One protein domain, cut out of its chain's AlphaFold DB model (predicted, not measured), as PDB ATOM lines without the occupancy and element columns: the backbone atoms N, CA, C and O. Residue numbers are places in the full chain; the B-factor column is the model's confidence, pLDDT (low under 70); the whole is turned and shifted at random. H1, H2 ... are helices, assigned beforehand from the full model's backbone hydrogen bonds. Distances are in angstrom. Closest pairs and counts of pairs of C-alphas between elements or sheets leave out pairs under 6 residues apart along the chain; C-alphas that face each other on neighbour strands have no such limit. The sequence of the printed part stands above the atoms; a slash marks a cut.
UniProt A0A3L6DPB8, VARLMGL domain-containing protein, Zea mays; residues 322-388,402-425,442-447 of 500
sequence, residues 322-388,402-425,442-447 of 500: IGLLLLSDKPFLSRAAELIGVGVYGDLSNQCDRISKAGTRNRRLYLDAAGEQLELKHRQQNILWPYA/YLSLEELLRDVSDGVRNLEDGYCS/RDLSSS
ATOM      1  N   ILE A 322      41.445 -26.557  -3.026       83.88
ATOM      2  CA  ILE A 322      42.021 -27.284  -1.885       83.88
ATOM      3  C   ILE A 322      41.281 -28.617  -1.669       83.88
ATOM      4  O   ILE A 322      41.926 -29.657  -1.541       83.88
ATOM      5  N   GLY A 323      39.945 -28.627  -1.715       85.75
ATOM      6  CA  GLY A 323      39.142 -29.845  -1.552       85.75
ATOM      7  C   GLY A 323      39.397 -30.884  -2.651       85.75
ATOM      8  O   GLY A 323      39.582 -32.065  -2.360       85.75
ATOM      9  N   LEU A 324      39.497 -30.447  -3.911       83.31
ATOM     10  CA  LEU A 324      39.852 -31.299  -5.055       83.31
ATOM     11  C   LEU A 324      41.288 -31.843  -4.961       83.31
ATOM     12  O   LEU A 324      41.566 -32.982  -5.349       83.31
ATOM     13  N   LEU A 325      42.208 -31.043  -4.424       85.75
ATOM     14  CA  LEU A 325      43.600 -31.421  -4.196       85.75
ATOM     15  C   LEU A 325      43.743 -32.466  -3.079       85.75
ATOM     16  O   LEU A 325      44.545 -33.386  -3.224       85.75
ATOM     17  N   LEU A 326      42.918 -32.379  -2.032       86.69
ATOM     18  CA  LEU A 326      42.820 -33.375  -0.960       86.69
ATOM     19  C   LEU A 326      42.139 -34.675  -1.423       86.69
ATOM     20  O   LEU A 326      42.608 -35.760  -1.088       86.69
ATOM     21  N   LEU A 327      41.098 -34.599  -2.262       84.12
ATOM     22  CA  LEU A 327      40.481 -35.775  -2.906       84.12
ATOM     23  C   LEU A 327      41.431 -36.526  -3.850       84.12
ATOM     24  O   LEU A 327      41.291 -37.733  -4.055       84.12
ATOM     25  N   SER A 328      42.395 -35.813  -4.432       82.69
ATOM     26  CA  SER A 328      43.438 -36.397  -5.283       82.69
ATOM     27  C   SER A 328      44.550 -37.085  -4.476       82.69
ATOM     28  O   SER A 328      45.391 -37.770  -5.057       82.69
ATOM     29  N   ASP A 329      44.605 -36.891  -3.154       85.38
ATOM     30  CA  ASP A 329      45.722 -37.335  -2.326       85.38
ATOM     31  C   ASP A 329      45.389 -38.593  -1.509       85.38
ATOM     32  O   ASP A 329      44.744 -38.572  -0.461       85.38
ATOM     33  N   LYS A 330      45.866 -39.733  -2.016       84.88
ATOM     34  CA  LYS A 330      45.666 -41.056  -1.411       84.88
ATOM     35  C   LYS A 330      46.187 -41.163   0.038       84.88
ATOM     36  O   LYS A 330      45.437 -41.716   0.843       84.88
ATOM     37  N   PRO A 331      47.387 -40.660   0.414       86.19
ATOM     38  CA  PRO A 331      47.839 -40.751   1.803       86.19
ATOM     39  C   PRO A 331      47.015 -39.879   2.764       86.19
ATOM     40  O   PRO A 331      46.722 -40.334   3.873       86.19
ATOM     41  N   PHE A 332      46.568 -38.684   2.352       88.12
ATOM     42  CA  PHE A 332      45.606 -37.899   3.135       88.12
ATOM     43  C   PHE A 332      44.299 -38.674   3.366       88.12
ATOM     44  O   PHE A 332      43.868 -38.820   4.510       88.12
ATOM     45  N   LEU A 333      43.698 -39.237   2.309       85.94
ATOM     46  CA  LEU A 333      42.447 -39.998   2.418       85.94
ATOM     47  C   LEU A 333      42.578 -41.251   3.297       85.94
ATOM     48  O   LEU A 333      41.678 -41.527   4.091       85.94
ATOM     49  N   SER A 334      43.689 -41.994   3.216       85.38
ATOM     50  CA  SER A 334      43.909 -43.154   4.093       85.38
ATOM     51  C   SER A 334      44.039 -42.747   5.561       85.38
ATOM     52  O   SER A 334      43.467 -43.400   6.430       85.38
ATOM     53  N   ARG A 335      44.729 -41.635   5.840       84.00
ATOM     54  CA  ARG A 335      44.882 -41.100   7.199       84.00
ATOM     55  C   ARG A 335      43.572 -40.513   7.743       84.00
ATOM     56  O   ARG A 335      43.305 -40.622   8.934       84.00
ATOM     57  N   ALA A 336      42.727 -39.938   6.887       85.62
ATOM     58  CA  ALA A 336      41.385 -39.491   7.260       85.62
ATOM     59  C   ALA A 336      40.463 -40.667   7.627       85.62
ATOM     60  O   ALA A 336      39.717 -40.587   8.605       85.62
ATOM     61  N   ALA A 337      40.554 -41.778   6.889       83.75
ATOM     62  CA  ALA A 337      39.850 -43.011   7.227       83.75
ATOM     63  C   ALA A 337      40.343 -43.613   8.556       83.75
ATOM     64  O   ALA A 337      39.522 -44.016   9.372       83.75
ATOM     65  N   GLU A 338      41.658 -43.623   8.799       85.56
ATOM     66  CA  GLU A 338      42.269 -44.123  10.041       85.56
ATOM     67  C   GLU A 338      41.871 -43.293  11.273       85.56
ATOM     68  O   GLU A 338      41.410 -43.847  12.268       85.56
ATOM     69  N   LEU A 339      42.037 -41.968  11.213       80.75
ATOM     70  CA  LEU A 339      41.892 -41.095  12.382       80.75
ATOM     71  C   LEU A 339      40.443 -40.701  12.695       80.75
ATOM     72  O   LEU A 339      40.147 -40.344  13.832       80.75
ATOM     73  N   ILE A 340      39.553 -40.701  11.698       79.06
ATOM     74  CA  ILE A 340      38.178 -40.183  11.840       79.06
ATOM     75  C   ILE A 340      37.116 -41.232  11.459       79.06
ATOM     76  O   ILE A 340      35.942 -41.075  11.790       79.06
ATOM     77  N   GLY A 341      37.497 -42.336  10.807       71.94
ATOM     78  CA  GLY A 341      36.558 -43.388  10.400       71.94
ATOM     79  C   GLY A 341      35.723 -43.043   9.163       71.94
ATOM     80  O   GLY A 341      34.718 -43.702   8.892       71.94
ATOM     81  N   VAL A 342      36.109 -42.017   8.395       70.50
ATOM     82  CA  VAL A 342      35.389 -41.624   7.176       70.50
ATOM     83  C   VAL A 342      35.639 -42.643   6.064       70.50
ATOM     84  O   VAL A 342      36.751 -42.770   5.553       70.50
ATOM     85  N   GLY A 343      34.585 -43.348   5.651       61.97
ATOM     86  CA  GLY A 343      34.641 -44.305   4.548       61.97
ATOM     87  C   GLY A 343      34.972 -43.631   3.213       61.97
ATOM     88  O   GLY A 343      34.171 -42.868   2.674       61.97
ATOM     89  N   VAL A 344      36.146 -43.937   2.655       59.12
ATOM     90  CA  VAL A 344      36.582 -43.417   1.352       59.12
ATOM     91  C   VAL A 344      35.828 -44.132   0.230       59.12
ATOM     92  O   VAL A 344      36.016 -45.325  -0.006       59.12
ATOM     93  N   TYR A 345      35.007 -43.390  -0.516       59.97
ATOM     94  CA  TYR A 345      34.430 -43.878  -1.768       59.97
ATOM     95  C   TYR A 345      35.534 -43.982  -2.829       59.97
ATOM     96  O   TYR A 345      35.921 -42.981  -3.431       59.97
ATOM     97  N   GLY A 346      36.026 -45.202  -3.073       56.72
ATOM     98  CA  GLY A 346      37.141 -45.472  -3.995       56.72
ATOM     99  C   GLY A 346      36.926 -45.023  -5.450       56.72
ATOM    100  O   GLY A 346      37.890 -44.941  -6.204       56.72
ATOM    101  N   ASP A 347      35.693 -44.690  -5.832       56.66
ATOM    102  CA  ASP A 347      35.328 -44.193  -7.163       56.66
ATOM    103  C   ASP A 347      35.747 -42.717  -7.377       56.66
ATOM    104  O   ASP A 347      36.253 -42.350  -8.438       56.66
ATOM    105  N   LEU A 348      35.646 -41.875  -6.335       58.06
ATOM    106  CA  LEU A 348      35.912 -40.426  -6.423       58.06
ATOM    107  C   LEU A 348      37.402 -40.093  -6.624       58.06
ATOM    108  O   LEU A 348      37.738 -39.144  -7.337       58.06
ATOM    109  N   SER A 349      38.303 -40.890  -6.037       58.00
ATOM    110  CA  SER A 349      39.757 -40.682  -6.153       58.00
ATOM    111  C   SER A 349      40.230 -40.772  -7.612       58.00
ATOM    112  O   SER A 349      41.020 -39.944  -8.062       58.00
ATOM    113  N   ASN A 350      39.676 -41.712  -8.386       57.56
ATOM    114  CA  ASN A 350      40.048 -41.930  -9.789       57.56
ATOM    115  C   ASN A 350      39.528 -40.825 -10.729       57.56
ATOM    116  O   ASN A 350      40.063 -40.631 -11.823       57.56
ATOM    117  N   GLN A 351      38.482 -40.100 -10.323       56.47
ATOM    118  CA  GLN A 351      37.932 -38.988 -11.095       56.47
ATOM    119  C   GLN A 351      38.762 -37.706 -10.902       56.47
ATOM    120  O   GLN A 351      39.035 -36.993 -11.871       56.47
ATOM    121  N   CYS A 352      39.238 -37.449  -9.679       55.34
ATOM    122  CA  CYS A 352      40.036 -36.263  -9.350       55.34
ATOM    123  C   CYS A 352      41.432 -36.259 -10.004       55.34
ATOM    124  O   CYS A 352      41.928 -35.189 -10.369       55.34
ATOM    125  N   ASP A 353      42.012 -37.433 -10.289       54.56
ATOM    126  CA  ASP A 353      43.251 -37.586 -11.083       54.56
ATOM    127  C   ASP A 353      43.158 -36.944 -12.490       54.56
ATOM    128  O   ASP A 353      44.175 -36.588 -13.092       54.56
ATOM    129  N   ARG A 354      41.946 -36.748 -13.035       51.16
ATOM    130  CA  ARG A 354      41.733 -36.028 -14.307       51.16
ATOM    131  C   ARG A 354      41.624 -34.508 -14.154       51.16
ATOM    132  O   ARG A 354      41.835 -33.800 -15.138       51.16
ATOM    133  N   ILE A 355      41.297 -34.015 -12.960       54.50
ATOM    134  CA  ILE A 355      40.985 -32.604 -12.678       54.50
ATOM    135  C   ILE A 355      42.224 -31.868 -12.137       54.50
ATOM    136  O   ILE A 355      42.466 -30.711 -12.476       54.50
ATOM    137  N   SER A 356      43.076 -32.559 -11.375       54.94
ATOM    138  CA  SER A 356      44.226 -32.009 -10.631       54.94
ATOM    139  C   SER A 356      45.436 -31.552 -11.472       54.94
ATOM    140  O   SER A 356      46.522 -31.321 -10.943       54.94
ATOM    141  N   LYS A 357      45.262 -31.339 -12.786       53.56
ATOM    142  CA  LYS A 357      46.285 -30.742 -13.671       53.56
ATOM    143  C   LYS A 357      46.419 -29.217 -13.542       53.56
ATOM    144  O   LYS A 357      47.299 -28.638 -14.180       53.56
ATOM    145  N   ALA A 358      45.606 -28.563 -12.711       48.62
ATOM    146  CA  ALA A 358      45.851 -27.185 -12.295       48.62
ATOM    147  C   ALA A 358      47.019 -27.152 -11.291       48.62
ATOM    148  O   ALA A 358      46.904 -27.619 -10.160       48.62
ATOM    149  N   GLY A 359      48.170 -26.629 -11.720       54.50
ATOM    150  CA  GLY A 359      49.392 -26.596 -10.913       54.50
ATOM    151  C   GLY A 359      49.341 -25.577  -9.772       54.50
ATOM    152  O   GLY A 359      49.928 -24.501  -9.884       54.50
ATOM    153  N   THR A 360      48.703 -25.926  -8.653       59.97
ATOM    154  CA  THR A 360      48.790 -25.166  -7.399       59.97
ATOM    155  C   THR A 360      50.231 -25.157  -6.895       59.97
ATOM    156  O   THR A 360      50.772 -26.156  -6.415       59.97
ATOM    157  N   ARG A 361      50.861 -23.981  -6.980       61.06
ATOM    158  CA  ARG A 361      52.273 -23.733  -6.628       61.06
ATOM    159  C   ARG A 361      52.626 -24.118  -5.181       61.06
ATOM    160  O   ARG A 361      53.790 -24.368  -4.889       61.06
ATOM    161  N   ASN A 362      51.606 -24.219  -4.326       74.44
ATOM    162  CA  ASN A 362      51.682 -24.538  -2.903       74.44
ATOM    163  C   ASN A 362      51.144 -25.945  -2.546       74.44
ATOM    164  O   ASN A 362      50.982 -26.217  -1.361       74.44
ATOM    165  N   ARG A 363      50.893 -26.855  -3.514       82.81
ATOM    166  CA  ARG A 363      50.272 -28.188  -3.280       82.81
ATOM    167  C   ARG A 363      50.774 -28.900  -2.021       82.81
ATOM    168  O   ARG A 363      49.969 -29.377  -1.233       82.81
ATOM    169  N   ARG A 364      52.095 -28.967  -1.835       85.38
ATOM    170  CA  ARG A 364      52.699 -29.631  -0.674       85.38
ATOM    171  C   ARG A 364      52.334 -28.950   0.648       85.38
ATOM    172  O   ARG A 364      51.962 -29.643   1.578       85.38
ATOM    173  N   LEU A 365      52.389 -27.619   0.709       84.44
ATOM    174  CA  LEU A 365      52.052 -26.858   1.915       84.44
ATOM    175  C   LEU A 365      50.580 -27.041   2.300       84.44
ATOM    176  O   LEU A 365      50.285 -27.184   3.478       84.44
ATOM    177  N   TYR A 366      49.670 -27.096   1.320       85.81
ATOM    178  CA  TYR A 366      48.255 -27.369   1.586       85.81
ATOM    179  C   TYR A 366      48.008 -28.799   2.078       85.81
ATOM    180  O   TYR A 366      47.209 -28.977   2.990       85.81
ATOM    181  N   LEU A 367      48.697 -29.808   1.525       87.75
ATOM    182  CA  LEU A 367      48.605 -31.193   2.016       87.75
ATOM    183  C   LEU A 367      49.189 -31.341   3.426       87.75
ATOM    184  O   LEU A 367      48.549 -31.944   4.284       87.75
ATOM    185  N   ASP A 368      50.366 -30.758   3.674       84.88
ATOM    186  CA  ASP A 368      51.025 -30.781   4.981       84.88
ATOM    187  C   ASP A 368      50.127 -30.082   6.035       84.88
ATOM    188  O   ASP A 368      49.803 -30.676   7.063       84.88
ATOM    189  N   ALA A 369      49.607 -28.881   5.739       84.88
ATOM    190  CA  ALA A 369      48.699 -28.141   6.625       84.88
ATOM    191  C   ALA A 369      47.342 -28.842   6.838       84.88
ATOM    192  O   ALA A 369      46.821 -28.855   7.953       84.88
ATOM    193  N   ALA A 370      46.766 -29.454   5.799       87.75
ATOM    194  CA  ALA A 370      45.539 -30.240   5.924       87.75
ATOM    195  C   ALA A 370      45.745 -31.495   6.786       87.75
ATOM    196  O   ALA A 370      44.867 -31.853   7.571       87.75
ATOM    197  N   GLY A 371      46.910 -32.143   6.676       84.75
ATOM    198  CA  GLY A 371      47.309 -33.255   7.536       84.75
ATOM    199  C   GLY A 371      47.446 -32.841   9.003       84.75
ATOM    200  O   GLY A 371      46.960 -33.553   9.882       84.75
ATOM    201  N   GLU A 372      48.033 -31.673   9.276       84.31
ATOM    202  CA  GLU A 372      48.099 -31.108  10.631       84.31
ATOM    203  C   GLU A 372      46.703 -30.781  11.187       84.31
ATOM    204  O   GLU A 372      46.398 -31.163  12.318       84.31
ATOM    205  N   GLN A 373      45.822 -30.153  10.398       80.69
ATOM    206  CA  GLN A 373      44.431 -29.889  10.801       80.69
ATOM    207  C   GLN A 373      43.664 -31.183  11.110       80.69
ATOM    208  O   GLN A 373      42.978 -31.269  12.128       80.69
ATOM    209  N   LEU A 374      43.825 -32.215  10.279       84.88
ATOM    210  CA  LEU A 374      43.226 -33.534  10.478       84.88
ATOM    211  C   LEU A 374      43.700 -34.190  11.791       84.88
ATOM    212  O   LEU A 374      42.881 -34.663  12.580       84.88
ATOM    213  N   GLU A 375      45.009 -34.177  12.063       82.56
ATOM    214  CA  GLU A 375      45.564 -34.692  13.322       82.56
ATOM    215  C   GLU A 375      45.094 -33.890  14.545       82.56
ATOM    216  O   GLU A 375      44.792 -34.480  15.586       82.56
ATOM    217  N   LEU A 376      45.010 -32.559  14.437       76.44
ATOM    218  CA  LEU A 376      44.503 -31.690  15.503       76.44
ATOM    219  C   LEU A 376      43.034 -31.991  15.819       76.44
ATOM    220  O   LEU A 376      42.694 -32.139  16.992       76.44
ATOM    221  N   LYS A 377      42.180 -32.146  14.800       74.50
ATOM    222  CA  LYS A 377      40.755 -32.482  14.966       74.50
ATOM    223  C   LYS A 377      40.573 -33.864  15.599       74.50
ATOM    224  O   LYS A 377      39.777 -33.993  16.526       74.50
ATOM    225  N   HIS A 378      41.360 -34.867  15.198       79.56
ATOM    226  CA  HIS A 378      41.365 -36.180  15.858       79.56
ATOM    227  C   HIS A 378      41.764 -36.083  17.341       79.56
ATOM    228  O   HIS A 378      41.060 -36.608  18.205       79.56
ATOM    229  N   ARG A 379      42.846 -35.359  17.674       69.62
ATOM    230  CA  ARG A 379      43.253 -35.148  19.077       69.62
ATOM    231  C   ARG A 379      42.177 -34.412  19.876       69.62
ATOM    232  O   ARG A 379      41.892 -34.809  20.998       69.62
ATOM    233  N   GLN A 380      41.546 -33.389  19.298       66.31
ATOM    234  CA  GLN A 380      40.424 -32.680  19.919       66.31
ATOM    235  C   GLN A 380      39.251 -33.624  20.203       66.31
ATOM    236  O   GLN A 380      38.761 -33.640  21.327       66.31
ATOM    237  N   GLN A 381      38.832 -34.446  19.236       65.19
ATOM    238  CA  GLN A 381      37.759 -35.426  19.438       65.19
ATOM    239  C   GLN A 381      38.095 -36.417  20.559       65.19
ATOM    240  O   GLN A 381      37.268 -36.641  21.440       65.19
ATOM    241  N   ASN A 382      39.319 -36.948  20.575       63.78
ATOM    242  CA  ASN A 382      39.761 -37.935  21.559       63.78
ATOM    243  C   ASN A 382      39.867 -37.337  22.983       63.78
ATOM    244  O   ASN A 382      39.379 -37.924  23.945       63.78
ATOM    245  N   ILE A 383      40.404 -36.115  23.116       61.84
ATOM    246  CA  ILE A 383      40.561 -35.418  24.407       61.84
ATOM    247  C   ILE A 383      39.222 -34.888  24.948       61.84
ATOM    248  O   ILE A 383      39.001 -34.900  26.157       61.84
ATOM    249  N   LEU A 384      38.318 -34.397  24.094       54.31
ATOM    250  CA  LEU A 384      37.109 -33.681  24.541       54.31
ATOM    251  C   LEU A 384      35.892 -34.599  24.742       54.31
ATOM    252  O   LEU A 384      34.960 -34.208  25.449       54.31
ATOM    253  N   TRP A 385      35.897 -35.821  24.197       48.31
ATOM    254  CA  TRP A 385      34.790 -36.778  24.337       48.31
ATOM    255  C   TRP A 385      34.413 -37.122  25.797       48.31
ATOM    256  O   TRP A 385      33.213 -37.136  26.091       48.31
ATOM    257  N   PRO A 386      35.355 -37.320  26.750       51.31
ATOM    258  CA  PRO A 386      35.001 -37.595  28.147       51.31
ATOM    259  C   PRO A 386      34.478 -36.361  28.904       51.31
ATOM    260  O   PRO A 386      33.576 -36.477  29.735       51.31
ATOM    261  N   TYR A 387      35.013 -35.169  28.612       48.06
ATOM    262  CA  TYR A 387      34.814 -33.966  29.438       48.06
ATOM    263  C   TYR A 387      33.749 -32.986  28.908       48.06
ATOM    264  O   TYR A 387      33.295 -32.118  29.652       48.06
ATOM    265  N   ALA A 388      33.290 -33.110  27.656       48.50
ATOM    266  CA  ALA A 388      32.327 -32.170  27.065       48.50
ATOM    267  C   ALA A 388      30.885 -32.275  27.619       48.50
ATOM    268  O   ALA A 388      30.065 -31.387  27.379       48.50
ATOM    269  N   TYR A 402      32.133 -37.418  11.489       57.16
ATOM    270  CA  TYR A 402      31.942 -36.782  10.179       57.16
ATOM    271  C   TYR A 402      31.182 -37.731   9.238       57.16
ATOM    272  O   TYR A 402      31.727 -38.731   8.771       57.16
ATOM    273  N   LEU A 403      29.900 -37.435   8.991       58.28
ATOM    274  CA  LEU A 403      28.977 -38.375   8.343       58.28
ATOM    275  C   LEU A 403      29.233 -38.496   6.834       58.28
ATOM    276  O   LEU A 403      28.782 -39.448   6.197       58.28
ATOM    277  N   SER A 404      29.954 -37.528   6.265       73.62
ATOM    278  CA  SER A 404      30.421 -37.521   4.883       73.62
ATOM    279  C   SER A 404      31.856 -37.002   4.803       73.62
ATOM    280  O   SER A 404      32.246 -36.071   5.513       73.62
ATOM    281  N   LEU A 405      32.610 -37.557   3.854       81.38
ATOM    282  CA  LEU A 405      33.911 -37.046   3.427       81.38
ATOM    283  C   LEU A 405      33.826 -35.586   2.953       81.38
ATOM    284  O   LEU A 405      34.772 -34.832   3.147       81.38
ATOM    285  N   GLU A 406      32.683 -35.162   2.410       81.50
ATOM    286  CA  GLU A 406      32.441 -33.776   1.988       81.50
ATOM    287  C   GLU A 406      32.447 -32.794   3.171       81.50
ATOM    288  O   GLU A 406      32.957 -31.682   3.046       81.50
ATOM    289  N   GLU A 407      31.922 -33.195   4.335       82.19
ATOM    290  CA  GLU A 407      31.920 -32.346   5.534       82.19
ATOM    291  C   GLU A 407      33.329 -32.217   6.122       82.19
ATOM    292  O   GLU A 407      33.737 -31.113   6.481       82.19
ATOM    293  N   LEU A 408      34.095 -33.317   6.139       85.25
ATOM    294  CA  LEU A 408      35.494 -33.308   6.568       85.25
ATOM    295  C   LEU A 408      36.365 -32.452   5.640       85.25
ATOM    296  O   LEU A 408      37.130 -31.615   6.109       85.25
ATOM    297  N   LEU A 409      36.240 -32.639   4.325       86.00
ATOM    298  CA  LEU A 409      37.023 -31.893   3.341       86.00
ATOM    299  C   LEU A 409      36.719 -30.399   3.374       86.00
ATOM    300  O   LEU A 409      37.647 -29.607   3.233       86.00
ATOM    301  N   ARG A 410      35.458 -30.011   3.590       86.00
ATOM    302  CA  ARG A 410      35.058 -28.610   3.762       86.00
ATOM    303  C   ARG A 410      35.675 -28.002   5.022       86.00
ATOM    304  O   ARG A 410      36.352 -26.992   4.913       86.00
ATOM    305  N   ASP A 411      35.534 -28.649   6.181       81.88
ATOM    306  CA  ASP A 411      36.110 -28.172   7.452       81.88
ATOM    307  C   ASP A 411      37.648 -28.063   7.402       81.88
ATOM    308  O   ASP A 411      38.225 -27.065   7.837       81.88
ATOM    309  N   VAL A 412      38.330 -29.043   6.797       85.81
ATOM    310  CA  VAL A 412      39.791 -29.010   6.611       85.81
ATOM    311  C   VAL A 412      40.210 -27.944   5.589       85.81
ATOM    312  O   VAL A 412      41.167 -27.213   5.840       85.81
ATOM    313  N   SER A 413      39.496 -27.800   4.465       86.56
ATOM    314  CA  SER A 413      39.802 -26.780   3.446       86.56
ATOM    315  C   SER A 413      39.560 -25.362   3.961       86.56
ATOM    316  O   SER A 413      40.375 -24.478   3.710       86.56
ATOM    317  N   ASP A 414      38.487 -25.149   4.727       83.94
ATOM    318  CA  ASP A 414      38.201 -23.883   5.402       83.94
ATOM    319  C   ASP A 414      39.273 -23.570   6.455       83.94
ATOM    320  O   ASP A 414      39.765 -22.445   6.507       83.94
ATOM    321  N   GLY A 415      39.714 -24.563   7.236       79.00
ATOM    322  CA  GLY A 415      40.833 -24.418   8.172       79.00
ATOM    323  C   GLY A 415      42.140 -23.995   7.490       79.00
ATOM    324  O   GLY A 415      42.799 -23.062   7.946       79.00
ATOM    325  N   VAL A 416      42.495 -24.627   6.367       83.56
ATOM    326  CA  VAL A 416      43.687 -24.273   5.572       83.56
ATOM    327  C   VAL A 416      43.558 -22.881   4.942       83.56
ATOM    328  O   VAL A 416      44.515 -22.108   4.958       83.56
ATOM    329  N   ARG A 417      42.371 -22.520   4.441       82.19
ATOM    330  CA  ARG A 417      42.100 -21.207   3.839       82.19
ATOM    331  C   ARG A 417      42.119 -20.072   4.866       82.19
ATOM    332  O   ARG A 417      42.699 -19.032   4.588       82.19
ATOM    333  N   ASN A 418      41.597 -20.294   6.073       77.81
ATOM    334  CA  ASN A 418      41.683 -19.331   7.178       77.81
ATOM    335  C   ASN A 418      43.141 -19.041   7.585       77.81
ATOM    336  O   ASN A 418      43.470 -17.903   7.924       77.81
ATOM    337  N   LEU A 419      44.026 -20.046   7.523       74.56
ATOM    338  CA  LEU A 419      45.465 -19.842   7.719       74.56
ATOM    339  C   LEU A 419      46.069 -19.001   6.586       74.56
ATOM    340  O   LEU A 419      46.809 -18.061   6.860       74.56
ATOM    341  N   GLU A 420      45.746 -19.300   5.324       75.44
ATOM    342  CA  GLU A 420      46.230 -18.523   4.176       75.44
ATOM    343  C   GLU A 420      45.764 -17.059   4.232       75.44
ATOM    344  O   GLU A 420      46.593 -16.152   4.154       75.44
ATOM    345  N   ASP A 421      44.472 -16.815   4.466       70.00
ATOM    346  CA  ASP A 421      43.890 -15.474   4.586       70.00
ATOM    347  C   ASP A 421      44.505 -14.678   5.760       70.00
ATOM    348  O   ASP A 421      44.751 -13.474   5.637       70.00
ATOM    349  N   GLY A 422      44.841 -15.347   6.873       63.91
ATOM    350  CA  GLY A 422      45.510 -14.749   8.037       63.91
ATOM    351  C   GLY A 422      46.913 -14.192   7.754       63.91
ATOM    352  O   GLY A 422      47.309 -13.185   8.349       63.91
ATOM    353  N   TYR A 423      47.649 -14.787   6.807       59.91
ATOM    354  CA  TYR A 423      48.965 -14.300   6.367       59.91
ATOM    355  C   TYR A 423      48.915 -13.446   5.088       59.91
ATOM    356  O   TYR A 423      49.789 -12.598   4.894       59.91
ATOM    357  N   CYS A 424      47.912 -13.635   4.226       57.38
ATOM    358  CA  CYS A 424      47.744 -12.896   2.970       57.38
ATOM    359  C   CYS A 424      46.935 -11.592   3.107       57.38
ATOM    360  O   CYS A 424      46.930 -10.789   2.171       57.38
ATOM    361  N   SER A 425      46.290 -11.339   4.253       49.47
ATOM    362  CA  SER A 425      45.600 -10.072   4.537       49.47
ATOM    363  C   SER A 425      46.569  -8.883   4.482       49.47
ATOM    364  O   SER A 425      47.405  -8.659   5.362       49.47
ATOM    365  N   ARG A 442      48.536 -12.691  15.208       66.12
ATOM    366  CA  ARG A 442      47.869 -13.298  14.044       66.12
ATOM    367  C   ARG A 442      47.713 -14.809  14.190       66.12
ATOM    368  O   ARG A 442      46.633 -15.300  13.885       66.12
ATOM    369  N   ASP A 443      48.709 -15.536  14.684       57.19
ATOM    370  CA  ASP A 443      48.631 -16.990  14.899       57.19
ATOM    371  C   ASP A 443      47.516 -17.346  15.909       57.19
ATOM    372  O   ASP A 443      46.821 -18.346  15.744       57.19
ATOM    373  N   LEU A 444      47.292 -16.484  16.910       60.69
ATOM    374  CA  LEU A 444      46.212 -16.588  17.903       60.69
ATOM    375  C   LEU A 444      44.844 -16.077  17.402       60.69
ATOM    376  O   LEU A 444      43.816 -16.469  17.952       60.69
ATOM    377  N   SER A 445      44.815 -15.197  16.393       53.50
ATOM    378  CA  SER A 445      43.581 -14.560  15.884       53.50
ATOM    379  C   SER A 445      43.044 -15.175  14.586       53.50
ATOM    380  O   SER A 445      41.844 -15.101  14.330       53.50
ATOM    381  N   SER A 446      43.904 -15.786  13.764       51.50
ATOM    382  CA  SER A 446      43.518 -16.464  12.508       51.50
ATOM    383  C   SER A 446      42.666 -17.703  12.784       51.50
ATOM    384  O   SER A 446      41.845 -18.117  11.968       51.50
ATOM    385  N   SER A 447      42.793 -18.257  13.990       52.25
ATOM    386  CA  SER A 447      41.786 -19.125  14.571       52.25
ATOM    387  C   SER A 447      40.566 -18.328  15.038       52.25
ATOM    388  O   SER A 447      40.438 -17.988  16.214       52.25
TER     389      SER A 447
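AT A GLANCE: This is residues 322 to 388, 402 to 425 and 442 to 447 of the 500 residues of the protein "VARLMGL domain-containing protein" of Zea mays (UniProt A0A3L6DPB8). Two long helices, H4 and H5, cross steeply, and the shorter H2 packs side by side with H4, while the short H1 sits in the corner where H4 and H5 cross and touches both. H3 packs on H1 at one end of this flat body, the four-residue H6 lies by the last turns of H5, and residues 383 to 388 stick out past the body. The printed part has 97 residues with six named helices, H1 to H6 in order along the chain, and no named strand; the class is all helix. It is compact, with a radius of gyration of the C-alphas of 14.1 A, and flat, spanning 44 by 35 by 17 A.

IN THESE COORDINATES: H1 is residues 322 to 327, with C-alpha 322 at (42.021, -27.284, -1.885). H2 follows as residues 330 to 340, 15.2 A from first to last C-alpha, and H3 as residues 346 to 352. H4, residues 363 to 384, is the longest helix at 31.3 A and starts with C-alpha 363 at (50.272, -28.188, -3.280). H5 is residues 405 to 424, 27.8 A long. H6 is residues 442 to 445, with C-alpha 445 at (43.581, -14.560, 15.884).

HOW THE PARTS SIT: H1 is the hub, touching four other helices. It touches H2 only at the corner by their link, and only just, with 3 pairs of C-alphas within 8 A; the closest C-alphas, of Leu 326 and Phe 332, are 6.7 A apart. H1 touches H3 at a steep tilt of 43 degrees, opposite ways, closest at the C-alphas of Leu 327 and Ser 349, 5.9 A apart. Residues 363 to 367 of H4 touch H1, about perpendicular at 79 degrees; the closest C-alphas, of Leu 326 and Leu 367, are 6.9 A apart. Residues 409 to 413 of H5 touch H1 at a shallow tilt of 34 degrees, only just short of steep, opposite ways; the C-alphas of Gly 323 and Leu 409 are closest, at 5.7 A. H2 touches H4 at a shallow tilt of 10 degrees, the same way, closest at the C-alphas of Leu 339 and His 378, 6.0 A apart. H4 and H5 touch at a steep tilt of 65 degrees, opposite ways, closest at the C-alphas of Ala 370 and Val 412, 5.9 A apart. H5 and H6 only just touch, with 3 pairs of C-alphas within 8 A, the closest being those of Gly 422 and Arg 442 at 6.6 A. H3 is apart from H4 and H5. Every O i to N i+4 pair is within hydrogen-bond range in H1, H2, H4 and H5; H3 has 1 of 3, with 3 of 4 O i to N i+3 pairs within range, and H6 is too short for an O i to N i+4 pair.

THE WHOLE: The C-alphas farthest apart, of Lys 357 and Tyr 387, are 44.7 A apart. Residues 389 to 401 and 426 to 441 are not printed; the gaps are 17.5 A from C-alpha 388 to 402 and 10.3 A from C-alpha 425 to 442. Of the links that are printed whole, H1 to H2 and H2 to H3 are tight and H3 to H4 is short. The mean pLDDT of the printed part is 71.6, with 41 residues under 70, among them 343 to 361, 379 to 388 and 442 to 447.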